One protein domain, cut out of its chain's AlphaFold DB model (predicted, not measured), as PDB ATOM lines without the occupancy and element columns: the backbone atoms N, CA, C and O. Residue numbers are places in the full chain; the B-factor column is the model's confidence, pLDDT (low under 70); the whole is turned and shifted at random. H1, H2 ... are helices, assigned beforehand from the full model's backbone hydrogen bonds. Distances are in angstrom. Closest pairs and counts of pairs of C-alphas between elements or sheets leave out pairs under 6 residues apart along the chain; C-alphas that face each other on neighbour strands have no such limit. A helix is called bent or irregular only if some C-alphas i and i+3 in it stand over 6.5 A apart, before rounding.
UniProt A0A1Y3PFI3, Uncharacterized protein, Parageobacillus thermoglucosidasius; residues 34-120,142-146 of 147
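This is residues 34 to 120 and 142 to 146 of the 147 residues of an uncharacterized protein of Parageobacillus thermoglucosidasius (UniProt A0A1Y3PFI3). One long, bent helix, H3, forms a base along the longest axis, and H1, H5 and H4 cross it in a row over one side, with H5 in the middle. Short H2 makes a corner with H1 at one end of the row. The printed part has 92 residues with five named helices, H1 to H5 in chain order, and no named strand: all helix. It is compact, with a radius of gyration of the C-alphas of 13.5 A and spans of 39 by 27 by 20 A.

By its hydrogen bonds H3, residues 52 to 76, was assigned as one helix, but it is bent: C-alphas 61 and 64 are 6.6 A apart. Its arms are H3a, residues 52 to 61, and H3b, residues 64 to 76. H5, residues 100 to 110, touches H3b at residues 65 to 69 alone, about perpendicular at 89 degrees; the closest C-alphas, of Ser 66 and Tyr 106, are 4.7 A apart. H1, residues 34 to 42, touches H3a about perpendicular at 85 degrees, closest at C-alphas Ala 37 and Ile 58, 5.6 A. H4, residues 83 to 97, touches H3b, closest at C-alphas Ile 73 and Leu 90, 5.9 A. H2, residues 44 to 48, and H1 touch only at the corner, and only just, with 3 pairs of C-alphas within 8 A. Every O i to N i+4 pair is within hydrogen-bond range in H1, H3a and H5, against 8 of 9 in H3b, 8 of 11 in H4 and 0 of 1 in H2, where 2 of 2 O i to N i+3 pairs are.

H1 begins at C-alpha 34 (20.896, 28.730, 30.112). H3a measures 14.1 A, H3b 19.2 A and H4 20.2 A; H4 is only just irregular, C-alphas 92 and 95 being 6.6 A apart. H5, 15.2 A, ends at C-alpha 110 (15.503, 41.022, 22.795).

Residues 121 to 141 are not printed, a gap of 21.1 A between C-alphas 120 and 142. No link between named helices is long. Residues 111 to 120 and 142 to 146 have pLDDT under 70.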
ATOM      1  N   LYS A  34      21.485  27.926  29.031       87.12
ATOM      2  CA  LYS A  34      20.896  28.730  30.112       87.12
ATOM      3  C   LYS A  34      21.940  29.553  30.870       87.12
ATOM      4  O   LYS A  34      21.705  30.724  31.155       87.12
ATOM      5  N   GLU A  35      23.078  28.962  31.224       88.81
ATOM      6  CA  GLU A  35      24.152  29.681  31.923       88.81
ATOM      7  C   GLU A  35      24.755  30.761  31.030       88.81
ATOM      8  O   GLU A  35      24.912  31.899  31.464       88.81
ATOM      9  N   LEU A  36      25.009  30.430  29.765       88.31
ATOM     10  CA  LEU A  36      25.502  31.378  28.770       88.31
ATOM     11  C   LEU A  36      24.491  32.510  28.515       88.31
ATOM     12  O   LEU A  36      24.880  33.670  28.430       88.31
ATOM     13  N   ALA A  37      23.193  32.196  28.478       87.06
ATOM     14  CA  ALA A  37      22.112  33.176  28.393       87.06
ATOM     15  C   ALA A  37      22.102  34.148  29.582       87.06
ATOM     16  O   ALA A  37      21.966  35.353  29.383       87.06
ATOM     17  N   LYS A  38      22.283  33.652  30.815       87.69
ATOM     18  CA  LYS A  38      22.402  34.515  32.004       87.69
ATOM     19  C   LYS A  38      23.594  35.457  31.892       87.69
ATOM     20  O   LYS A  38      23.458  36.642  32.173       87.69
ATOM     21  N   GLN A  39      24.746  34.934  31.471       86.19
ATOM     22  CA  GLN A  39      25.936  35.757  31.271       86.19
ATOM     23  C   GLN A  39      25.687  36.834  30.212       86.19
ATOM     24  O   GLN A  39      26.032  37.984  30.445       86.19
ATOM     25  N   LEU A  40      25.026  36.483  29.105       85.06
ATOM     26  CA  LEU A  40      24.749  37.405  28.007       85.06
ATOM     27  C   LEU A  40      23.795  38.537  28.408       85.06
ATOM     28  O   LEU A  40      23.978  39.668  27.977       85.06
ATOM     29  N   VAL A  41      22.772  38.245  29.214       82.31
ATOM     30  CA  VAL A  41      21.843  39.279  29.697       82.31
ATOM     31  C   VAL A  41      22.529  40.232  30.675       82.31
ATOM     32  O   VAL A  41      22.260  41.428  30.636       82.31
ATOM     33  N   ASN A  42      23.430  39.718  31.516       83.00
ATOM     34  CA  ASN A  42      24.202  40.542  32.447       83.00
ATOM     35  C   ASN A  42      25.267  41.387  31.735       83.00
ATOM     36  O   ASN A  42      25.516  42.521  32.133       83.00
ATOM     37  N   ASP A  43      25.896  40.829  30.701       80.12
ATOM     38  CA  ASP A  43      26.912  41.494  29.897       80.12
ATOM     39  C   ASP A  43      26.738  41.139  28.409       80.12
ATOM     40  O   ASP A  43      27.231  40.109  27.940       80.12
ATOM     41  N   PRO A  44      26.061  41.999  27.629       79.62
ATOM     42  CA  PRO A  44      25.865  41.775  26.201       79.62
ATOM     43  C   PRO A  44      27.163  41.742  25.380       79.62
ATOM     44  O   PRO A  44      27.158  41.227  24.257       79.62
ATOM     45  N   SER A  45      28.273  42.282  25.901       77.94
ATOM     46  CA  SER A  45      29.545  42.362  25.170       77.94
ATOM     47  C   SER A  45      30.171  40.987  24.926       77.94
ATOM     48  O   SER A  45      30.778  40.768  23.871       77.94
ATOM     49  N   ILE A  46      29.891  40.020  25.812       80.56
ATOM     50  CA  ILE A  46      30.414  38.653  25.711       80.56
ATOM     51  C   ILE A  46      29.973  37.956  24.425       80.56
ATOM     52  O   ILE A  46      30.621  37.008  23.998       80.56
ATOM     53  N   TRP A  47      28.888  38.401  23.774       84.25
ATOM     54  CA  TRP A  47      28.410  37.793  22.528       84.25
ATOM     55  C   TRP A  47      29.513  37.679  21.470       84.25
ATOM     56  O   TRP A  47      29.567  36.697  20.725       84.25
ATOM     57  N   ASN A  48      30.401  38.672  21.400       81.19
ATOM     58  CA  ASN A  48      31.499  38.683  20.439       81.19
ATOM     59  C   ASN A  48      32.632  37.718  20.823       81.19
ATOM     60  O   ASN A  48      33.363  37.273  19.942       81.19
ATOM     61  N   GLU A  49      32.735  37.359  22.101       83.50
ATOM     62  CA  GLU A  49      33.748  36.458  22.661       83.50
ATOM     63  C   GLU A  49      33.327  34.982  22.595       83.50
ATOM     64  O   GLU A  49      34.168  34.084  22.615       83.50
ATOM     65  N   LEU A  50      32.021  34.715  22.489       83.12
ATOM     66  CA  LEU A  50      31.485  33.359  22.389       83.12
ATOM     67  C   LEU A  50      31.793  32.713  21.033       83.12
ATOM     68  O   LEU A  50      31.659  33.335  19.971       83.12
ATOM     69  N   ASN A  51      32.112  31.419  21.056       87.06
ATOM     70  CA  ASN A  51      32.240  30.611  19.842       87.06
ATOM     71  C   ASN A  51      30.867  30.215  19.261       87.06
ATOM     72  O   ASN A  51      29.824  30.409  19.890       87.06
ATOM     73  N   ASP A  52      30.857  29.652  18.051       85.56
ATOM     74  CA  ASP A  52      29.611  29.333  17.341       85.56
ATOM     75  C   ASP A  52      28.742  28.297  18.070       85.56
ATOM     76  O   ASP A  52      27.533  28.495  18.158       85.56
ATOM     77  N   ASN A  53      29.338  27.270  18.687       88.25
ATOM     78  CA  ASN A  53      28.615  26.272  19.491       88.25
ATOM     79  C   ASN A  53      27.939  26.915  20.719       88.25
ATOM     80  O   ASN A  53      26.772  26.669  21.014       88.25
ATOM     81  N   GLN A  54      28.636  27.807  21.425       88.44
ATOM     82  CA  GLN A  54      28.067  28.547  22.556       88.44
ATOM     83  C   GLN A  54      26.927  29.471  22.112       88.44
ATOM     84  O   GLN A  54      25.886  29.536  22.769       88.44
ATOM     85  N   LYS A  55      27.097  30.160  20.980       85.88
ATOM     86  CA  LYS A  55      26.056  31.002  20.377       85.88
ATOM     87  C   LYS A  55      24.834  30.181  19.970       85.88
ATOM     88  O   LYS A  55      23.711  30.634  20.178       85.88
ATOM     89  N   GLU A  56      25.033  28.997  19.403       86.19
ATOM     90  CA  GLU A  56      23.962  28.065  19.039       86.19
ATOM     91  C   GLU A  56      23.191  27.592  20.275       86.19
ATOM     92  O   GLU A  56      21.972  27.726  20.317       86.19
ATOM     93  N   LYS A  57      23.887  27.217  21.351       87.94
ATOM     94  CA  LYS A  57      23.256  26.852  22.630       87.94
ATOM     95  C   LYS A  57      22.392  27.961  23.228       87.94
ATOM     96  O   LYS A  57      21.327  27.679  23.779       87.94
ATOM     97  N   ILE A  58      22.834  29.218  23.140       87.12
ATOM     98  CA  ILE A  58      22.028  30.373  23.568       87.12
ATOM     99  C   ILE A  58      20.784  30.509  22.684       87.12
ATOM    100  O   ILE A  58      19.682  30.706  23.202       87.12
ATOM    101  N   LYS A  59      20.944  30.391  21.359       84.00
ATOM    102  CA  LYS A  59      19.832  30.487  20.402       84.00
ATOM    103  C   LYS A  59      18.794  29.394  20.635       84.00
ATOM    104  O   LYS A  59      17.604  29.702  20.649       84.00
ATOM    105  N   ASP A  60      19.226  28.160  20.855       85.56
ATOM    106  CA  ASP A  60      18.338  27.028  21.120       85.56
ATOM    107  C   ASP A  60      17.586  27.201  22.440       85.56
ATOM    108  O   ASP A  60      16.373  26.992  22.496       85.56
ATOM    109  N   PHE A  61      18.277  27.673  23.484       86.12
ATOM    110  CA  PHE A  61      17.639  28.006  24.756       86.12
ATOM    111  C   PHE A  61      16.559  29.087  24.592       86.12
ATOM    112  O   PHE A  61      15.467  28.956  25.160       86.12
ATOM    113  N   ALA A  62      16.855  30.136  23.817       84.88
ATOM    114  CA  ALA A  62      15.955  31.261  23.603       84.88
ATOM    115  C   ALA A  62      14.730  30.876  22.763       84.88
ATOM    116  O   ALA A  62      13.605  31.125  23.190       84.88
ATOM    117  N   LYS A  63      14.938  30.218  21.615       82.00
ATOM    118  CA  LYS A  63      13.925  29.975  20.575       82.00
ATOM    119  C   LYS A  63      12.635  29.353  21.104       82.00
ATOM    120  O   LYS A  63      11.549  29.868  20.860       82.00
ATOM    121  N   GLU A  64      12.742  28.244  21.829       70.19
ATOM    122  CA  GLU A  64      11.564  27.487  22.268       70.19
ATOM    123  C   GLU A  64      10.701  28.279  23.265       70.19
ATOM    124  O   GLU A  64       9.470  28.220  23.243       70.19
ATOM    125  N   ARG A  65      11.351  29.053  24.137       79.12
ATOM    126  CA  ARG A  65      10.704  29.728  25.266       79.12
ATOM    127  C   ARG A  65      10.271  31.152  24.915       79.12
ATOM    128  O   ARG A  65       9.186  31.561  25.327       79.12
ATOM    129  N   SER A  66      11.026  31.873  24.082       80.06
ATOM    130  CA  SER A  66      10.647  33.209  23.608       80.06
ATOM    131  C   SER A  66       9.404  33.165  22.721       80.06
ATOM    132  O   SER A  66       8.534  34.024  22.855       80.06
ATOM    133  N   ASP A  67       9.260  32.135  21.880       78.94
ATOM    134  CA  ASP A  67       8.071  31.942  21.038       78.94
ATOM    135  C   ASP A  67       6.800  31.770  21.874       78.94
ATOM    136  O   ASP A  67       5.727  32.255  21.504       78.94
ATOM    137  N   LYS A  68       6.907  31.101  23.026       82.56
ATOM    138  CA  LYS A  68       5.795  30.971  23.968       82.56
ATOM    139  C   LYS A  68       5.406  32.334  24.541       82.56
ATOM    140  O   LYS A  68       4.224  32.665  24.535       82.56
ATOM    141  N   VAL A  69       6.379  33.143  24.964       83.69
ATOM    142  CA  VAL A  69       6.127  34.504  25.473       83.69
ATOM    143  C   VAL A  69       5.467  35.381  24.408       83.69
ATOM    144  O   VAL A  69       4.472  36.043  24.695       83.69
ATOM    145  N   LEU A  70       5.958  35.339  23.165       81.81
ATOM    146  CA  LEU A  70       5.373  36.082  22.044       81.81
ATOM    147  C   LEU A  70       3.913  35.684  21.795       81.81
ATOM    148  O   LEU A  70       3.055  36.558  21.678       81.81
ATOM    149  N   LYS A  71       3.605  34.383  21.805       84.69
ATOM    150  CA  LYS A  71       2.224  33.889  21.676       84.69
ATOM    151  C   LYS A  71       1.326  34.347  22.821       84.69
ATOM    152  O   LYS A  71       0.162  34.653  22.587       84.69
ATOM    153  N   GLU A  72       1.828  34.395  24.053       85.56
ATOM    154  CA  GLU A  72       1.045  34.885  25.193       85.56
ATOM    155  C   GLU A  72       0.771  36.393  25.098       85.56
ATOM    156  O   GLU A  72      -0.344  36.827  25.391       85.56
ATOM    157  N   ILE A  73       1.730  37.187  24.603       82.12
ATOM    158  CA  ILE A  73       1.497  38.605  24.280       82.12
ATOM    159  C   ILE A  73       0.407  38.718  23.211       82.12
ATOM    160  O   ILE A  73      -0.549  39.465  23.403       82.12
ATOM    161  N   GLU A  74       0.511  37.953  22.120       83.62
ATOM    162  CA  GLU A  74      -0.459  37.957  21.017       83.62
ATOM    163  C   GLU A  74      -1.862  37.502  21.430       83.62
ATOM    164  O   GLU A  74      -2.837  38.031  20.913       83.62
ATOM    165  N   LYS A  75      -1.995  36.556  22.366       85.75
ATOM    166  CA  LYS A  75      -3.300  36.151  22.920       85.75
ATOM    167  C   LYS A  75      -3.913  37.226  23.813       85.75
ATOM    168  O   LYS A  75      -5.133  37.353  23.877       85.75
ATOM    169  N   ALA A  76      -3.078  37.955  24.550       83.12
ATOM    170  CA  ALA A  76      -3.512  38.955  25.521       83.12
ATOM    171  C   ALA A  76      -3.692  40.360  24.916       83.12
ATOM    172  O   ALA A  76      -4.088  41.287  25.630       83.12
ATOM    173  N   THR A  77      -3.419  40.516  23.619       83.94
ATOM    174  CA  THR A  77      -3.546  41.761  22.859       83.94
ATOM    175  C   THR A  77      -4.229  41.516  21.511       83.94
ATOM    176  O   THR A  77      -4.426  40.376  21.102       83.94
ATOM    177  N   LYS A  78      -4.619  42.571  20.792       80.19
ATOM    178  CA  LYS A  78      -5.106  42.416  19.413       80.19
ATOM    179  C   LYS A  78      -3.924  42.232  18.462       80.19
ATOM    180  O   LYS A  78      -2.835  42.759  18.691       80.19
ATOM    181  N   ARG A  79      -4.130  41.509  17.359       72.50
ATOM    182  CA  ARG A  79      -3.067  41.229  16.374       72.50
ATOM    183  C   ARG A  79      -2.431  42.519  15.827       72.50
ATOM    184  O   ARG A  79      -1.210  42.596  15.678       72.50
ATOM    185  N   ASP A  80      -3.267  43.524  15.599       77.62
ATOM    186  CA  ASP A  80      -2.977  44.872  15.103       77.62
ATOM    187  C   ASP A  80      -2.723  45.910  16.211       77.62
ATOM    188  O   ASP A  80      -2.523  47.083  15.908       77.62
ATOM    189  N   ALA A  81      -2.699  45.500  17.485       75.81
ATOM    190  CA  ALA A  81      -2.434  46.410  18.594       75.81
ATOM    191  C   ALA A  81      -1.070  47.094  18.446       75.81
ATOM    192  O   ALA A  81      -0.100  46.493  17.951       75.81
ATOM    193  N   SER A  82      -1.003  48.340  18.920       80.06
ATOM    194  CA  SER A  82       0.218  49.130  18.855       80.06
ATOM    195  C   SER A  82       1.337  48.495  19.682       80.06
ATOM    196  O   SER A  82       1.133  47.648  20.557       80.06
ATOM    197  N   ILE A  83       2.554  48.930  19.392       75.00
ATOM    198  CA  ILE A  83       3.768  48.543  20.104       75.00
ATOM    199  C   ILE A  83       3.657  48.858  21.606       75.00
ATOM    200  O   ILE A  83       4.004  48.029  22.448       75.00
ATOM    201  N   GLU A  84       3.127  50.027  21.950       76.94
ATOM    202  CA  GLU A  84       2.931  50.487  23.325       76.94
ATOM    203  C   GLU A  84       1.915  49.609  24.058       76.94
ATOM    204  O   GLU A  84       2.125  49.245  25.215       76.94
ATOM    205  N   GLU A  85       0.843  49.213  23.375       76.88
ATOM    206  CA  GLU A  85      -0.188  48.347  23.940       76.88
ATOM    207  C   GLU A  85       0.328  46.919  24.155       76.88
ATOM    208  O   GLU A  85       0.106  46.329  25.214       76.88
ATOM    209  N   LYS A  86       1.113  46.387  23.212       76.88
ATOM    210  CA  LYS A  86       1.827  45.108  23.372       76.88
ATOM    211  C   LYS A  86       2.816  45.154  24.537       76.88
ATOM    212  O   LYS A  86       2.864  44.211  25.323       76.88
ATOM    213  N   ASN A  87       3.537  46.261  24.711       76.88
ATOM    214  CA  ASN A  87       4.448  46.464  25.841       76.88
ATOM    215  C   ASN A  87       3.714  46.555  27.178       76.88
ATOM    216  O   ASN A  87       4.173  45.991  28.172       76.88
ATOM    217  N   LYS A  88       2.568  47.239  27.209       82.31
ATOM    218  CA  LYS A  88       1.720  47.317  28.399       82.31
ATOM    219  C   LYS A  88       1.216  45.932  28.795       82.31
ATOM    220  O   LYS A  88       1.371  45.526  29.943       82.31
ATOM    221  N   VAL A  89       0.692  45.170  27.834       85.81
ATOM    222  CA  VAL A  89       0.245  43.784  28.043       85.81
ATOM    223  C   VAL A  89       1.391  42.893  28.514       85.81
ATOM    224  O   VAL A  89       1.215  42.127  29.463       85.81
ATOM    225  N   LEU A  90       2.567  43.016  27.897       85.06
ATOM    226  CA  LEU A  90       3.753  42.296  28.329       85.06
ATOM    227  C   LEU A  90       4.063  42.601  29.798       85.06
ATOM    228  O   LEU A  90       4.099  41.671  30.592       85.06
ATOM    229  N   LYS A  91       4.218  43.873  30.179       83.56
ATOM    230  CA  LYS A  91       4.586  44.280  31.547       83.56
ATOM    231  C   LYS A  91       3.543  43.903  32.595       83.56
ATOM    232  O   LYS A  91       3.893  43.382  33.647       83.56
ATOM    233  N   GLU A  92       2.274  44.176  32.318       86.50
ATOM    234  CA  GLU A  92       1.215  44.100  33.326       86.50
ATOM    235  C   GLU A  92       0.570  42.713  33.412       86.50
ATOM    236  O   GLU A  92       0.115  42.313  34.481       86.50
ATOM    237  N   LYS A  93       0.499  41.966  32.300       86.81
ATOM    238  CA  LYS A  93      -0.283  40.719  32.232       86.81
ATOM    239  C   LYS A  93       0.562  39.475  32.014       86.81
ATOM    240  O   LYS A  93       0.259  38.444  32.618       86.81
ATOM    241  N   VAL A  94       1.559  39.546  31.134       86.56
ATOM    242  CA  VAL A  94       2.347  38.374  30.723       86.56
ATOM    243  C   VAL A  94       3.548  38.188  31.647       86.56
ATOM    244  O   VAL A  94       3.665  37.147  32.283       86.56
ATOM    245  N   TRP A  95       4.383  39.217  31.804       88.56
ATOM    246  CA  TRP A  95       5.637  39.193  32.562       88.56
ATOM    247  C   TRP A  95       5.510  38.672  34.000       88.56
ATOM    248  O   TRP A  95       6.337  37.844  34.389       88.56
ATOM    249  N   PRO A  96       4.488  39.054  34.795       88.88
ATOM    250  CA  PRO A  96       4.350  38.555  36.164       88.88
ATOM    251  C   PRO A  96       4.094  37.045  36.240       88.88
ATOM    252  O   PRO A  96       4.371  36.431  37.264       88.88
ATOM    253  N   LYS A  97       3.573  36.445  35.162       89.31
ATOM    254  CA  LYS A  97       3.219  35.021  35.079       89.31
ATOM    255  C   LYS A  97       4.324  34.163  34.468       89.31
ATOM    256  O   LYS A  97       4.218  32.941  34.508       89.31
ATOM    257  N   LEU A  98       5.346  34.788  33.881       86.94
ATOM    258  CA  LEU A  98       6.457  34.079  33.261       86.94
ATOM    259  C   LEU A  98       7.379  33.485  34.324       86.94
ATOM    260  O   LEU A  98       7.779  34.171  35.274       86.94
ATOM    261  N   ALA A  99       7.783  32.236  34.110       90.69
ATOM    262  CA  ALA A  99       8.892  31.637  34.838       90.69
ATOM    263  C   ALA A  99      10.205  32.384  34.541       90.69
ATOM    264  O   ALA A  99      10.357  33.022  33.497       90.69
ATOM    265  N   GLU A 100      11.187  32.278  35.438       87.19
ATOM    266  CA  GLU A 100      12.497  32.928  35.263       87.19
ATOM    267  C   GLU A 100      13.171  32.554  33.941       87.19
ATOM    268  O   GLU A 100      13.717  33.416  33.259       87.19
ATOM    269  N   ASP A 101      13.075  31.287  33.536       87.19
ATOM    270  CA  ASP A 101      13.667  30.808  32.287       87.19
ATOM    271  C   ASP A 101      12.966  31.388  31.053       87.19
ATOM    272  O   ASP A 101      13.610  31.627  30.033       87.19
ATOM    273  N   GLU A 102      11.663  31.660  31.143       87.94
ATOM    274  CA  GLU A 102      10.901  32.313  30.076       87.94
ATOM    275  C   GLU A 102      11.280  33.792  29.983       87.94
ATOM    276  O   GLU A 102      11.564  34.280  28.888       87.94
ATOM    277  N   LYS A 103      11.394  34.485  31.123       87.19
ATOM    278  CA  LYS A 103      11.894  35.868  31.178       87.19
ATOM    279  C   LYS A 103      13.296  35.966  30.588       87.19
ATOM    280  O   LYS A 103      13.532  36.790  29.712       87.19
ATOM    281  N   LEU A 104      14.199  35.084  31.013       87.75
ATOM    282  CA  LEU A 104      15.572  35.034  30.523       87.75
ATOM    283  C   LEU A 104      15.615  34.775  29.014       87.75
ATOM    284  O   LEU A 104      16.292  35.497  28.291       87.75
ATOM    285  N   SER A 105      14.861  33.788  28.524       86.12
ATOM    286  CA  SER A 105      14.792  33.491  27.088       86.12
ATOM    287  C   SER A 105      14.292  34.680  26.266       86.12
ATOM    288  O   SER A 105      14.812  34.953  25.186       86.12
ATOM    289  N   TYR A 106      13.321  35.425  26.801       84.31
ATOM    290  CA  TYR A 106      12.772  36.599  26.149       84.31
ATOM    291  C   TYR A 106      13.771  37.761  26.152       84.31
ATOM    292  O   TYR A 106      13.965  38.392  25.120       84.31
ATOM    293  N   LEU A 107      14.485  38.000  27.255       83.31
ATOM    294  CA  LEU A 107      15.558  39.003  27.315       83.31
ATOM    295  C   LEU A 107      16.696  38.688  26.338       83.31
ATOM    296  O   LEU A 107      17.193  39.582  25.655       83.31
ATOM    297  N   VAL A 108      17.067  37.416  26.207       82.62
ATOM    298  CA  VAL A 108      18.055  36.963  25.217       82.62
ATOM    299  C   VAL A 108      17.558  37.154  23.783       82.62
ATOM    300  O   VAL A 108      18.340  37.539  22.917       82.62
ATOM    301  N   TYR A 109      16.272  36.913  23.517       79.81
ATOM    302  CA  TYR A 109      15.657  37.209  22.220       79.81
ATOM    303  C   TYR A 109      15.677  38.714  21.901       79.81
ATOM    304  O   TYR A 109      15.896  39.100  20.755       79.81
ATOM    305  N   LEU A 110      15.477  39.562  22.915       75.25
ATOM    306  CA  LEU A 110      15.503  41.022  22.795       75.25
ATOM    307  C   LEU A 110      16.907  41.616  22.684       75.25
ATOM    308  O   LEU A 110      17.064  42.738  22.197       75.25
ATOM    309  N   THR A 111      17.920  40.894  23.157       67.50
ATOM    310  CA  THR A 111      19.308  41.328  23.040       67.50
ATOM    311  C   THR A 111      19.622  41.448  21.545       67.50
ATOM    312  O   THR A 111      19.306  40.518  20.800       67.50
ATOM    313  N   PRO A 112      20.244  42.549  21.070       56.38
ATOM    314  CA  PRO A 112      20.624  42.756  19.669       56.38
ATOM    315  C   PRO A 112      21.804  41.858  19.260       56.38
ATOM    316  O   PRO A 112      22.775  42.267  18.629       56.38
ATOM    317  N   VAL A 113      21.714  40.585  19.612       52.66
ATOM    318  CA  VAL A 113      22.352  39.490  18.923       52.66
ATOM    319  C   VAL A 113      21.839  39.544  17.489       52.66
ATOM    320  O   VAL A 113      20.634  39.637  17.268       52.66
ATOM    321  N   LYS A 114      22.732  39.513  16.496       44.12
ATOM    322  CA  LYS A 114      22.347  39.397  15.082       44.12
ATOM    323  C   LYS A 114      21.596  38.073  14.875       44.12
ATOM    324  O   LYS A 114      22.178  37.070  14.470       44.12
ATOM    325  N   TYR A 115      20.303  38.055  15.180       43.94
ATOM    326  CA  TYR A 115      19.395  36.980  14.843       43.94
ATOM    327  C   TYR A 115      19.136  37.102  13.347       43.94
ATOM    328  O   TYR A 115      18.242  37.815  12.897       43.94
ATOM    329  N   THR A 116      19.925  36.389  12.548       33.50
ATOM    330  CA  THR A 116      19.565  36.037  11.172       33.50
ATOM    331  C   THR A 116      18.421  35.033  11.206       33.50
ATOM    332  O   THR A 116      18.539  33.882  10.801       33.50
ATOM    333  N   GLN A 117      17.276  35.463  11.715       37.84
ATOM    334  CA  GLN A 117      16.038  34.740  11.565       37.84
ATOM    335  C   GLN A 117      15.151  35.621  10.699       37.84
ATOM    336  O   GLN A 117      14.678  36.674  11.119       37.84
ATOM    337  N   LYS A 118      14.950  35.180   9.452       33.44
ATOM    338  CA  LYS A 118      13.831  35.596   8.602       33.44
ATOM    339  C   LYS A 118      12.531  35.154   9.286       33.44
ATOM    340  O   LYS A 118      11.813  34.299   8.775       33.44
ATOM    341  N   VAL A 119      12.226  35.700  10.461       35.50
ATOM    342  CA  VAL A 119      10.859  35.728  10.950       35.50
ATOM    343  C   VAL A 119      10.158  36.627   9.948       35.50
ATOM    344  O   VAL A 119      10.497  37.802   9.819       35.50
ATOM    345  N   LYS A 120       9.227  36.065   9.175       32.81
ATOM    346  CA  LYS A 120       8.217  36.848   8.461       32.81
ATOM    347  C   LYS A 120       7.331  37.521   9.519       32.81
ATOM    348  O   LYS A 120       6.164  37.181   9.669       32.81
ATOM    349  N   VAL A 142      12.589  48.250  25.695       46.34
ATOM    350  CA  VAL A 142      11.929  47.178  26.451       46.34
ATOM    351  C   VAL A 142      12.940  46.486  27.363       46.34
ATOM    352  O   VAL A 142      12.648  46.298  28.538       46.34
ATOM    353  N   PHE A 143      14.143  46.196  26.859       48.09
ATOM    354  CA  PHE A 143      15.232  45.597  27.633       48.09
ATOM    355  C   PHE A 143      15.627  46.457  28.850       48.09
ATOM    356  O   PHE A 143      15.623  45.962  29.974       48.09
ATOM    357  N   ASN A 144      15.835  47.766  28.658       49.69
ATOM    358  CA  ASN A 144      16.154  48.703  29.749       49.69
ATOM    359  C   ASN A 144      15.016  48.921  30.755       49.69
ATOM    360  O   ASN A 144      15.253  49.466  31.823       49.69
ATOM    361  N   ALA A 145      13.777  48.563  30.416       52.00
ATOM    362  CA  ALA A 145      12.651  48.700  31.333       52.00
ATOM    363  C   ALA A 145      12.398  47.444  32.184       52.00
ATOM    364  O   ALA A 145      11.447  47.440  32.970       52.00
ATOM    365  N   PHE A 146      13.179  46.381  31.969       51.41
ATOM    366  CA  PHE A 146      13.096  45.118  32.703       51.41
ATOM    367  C   PHE A 146      14.376  44.764  33.477       51.41
ATOM    368  O   PHE A 146      14.303  43.874  34.326       51.41
TER     369      PHE A 146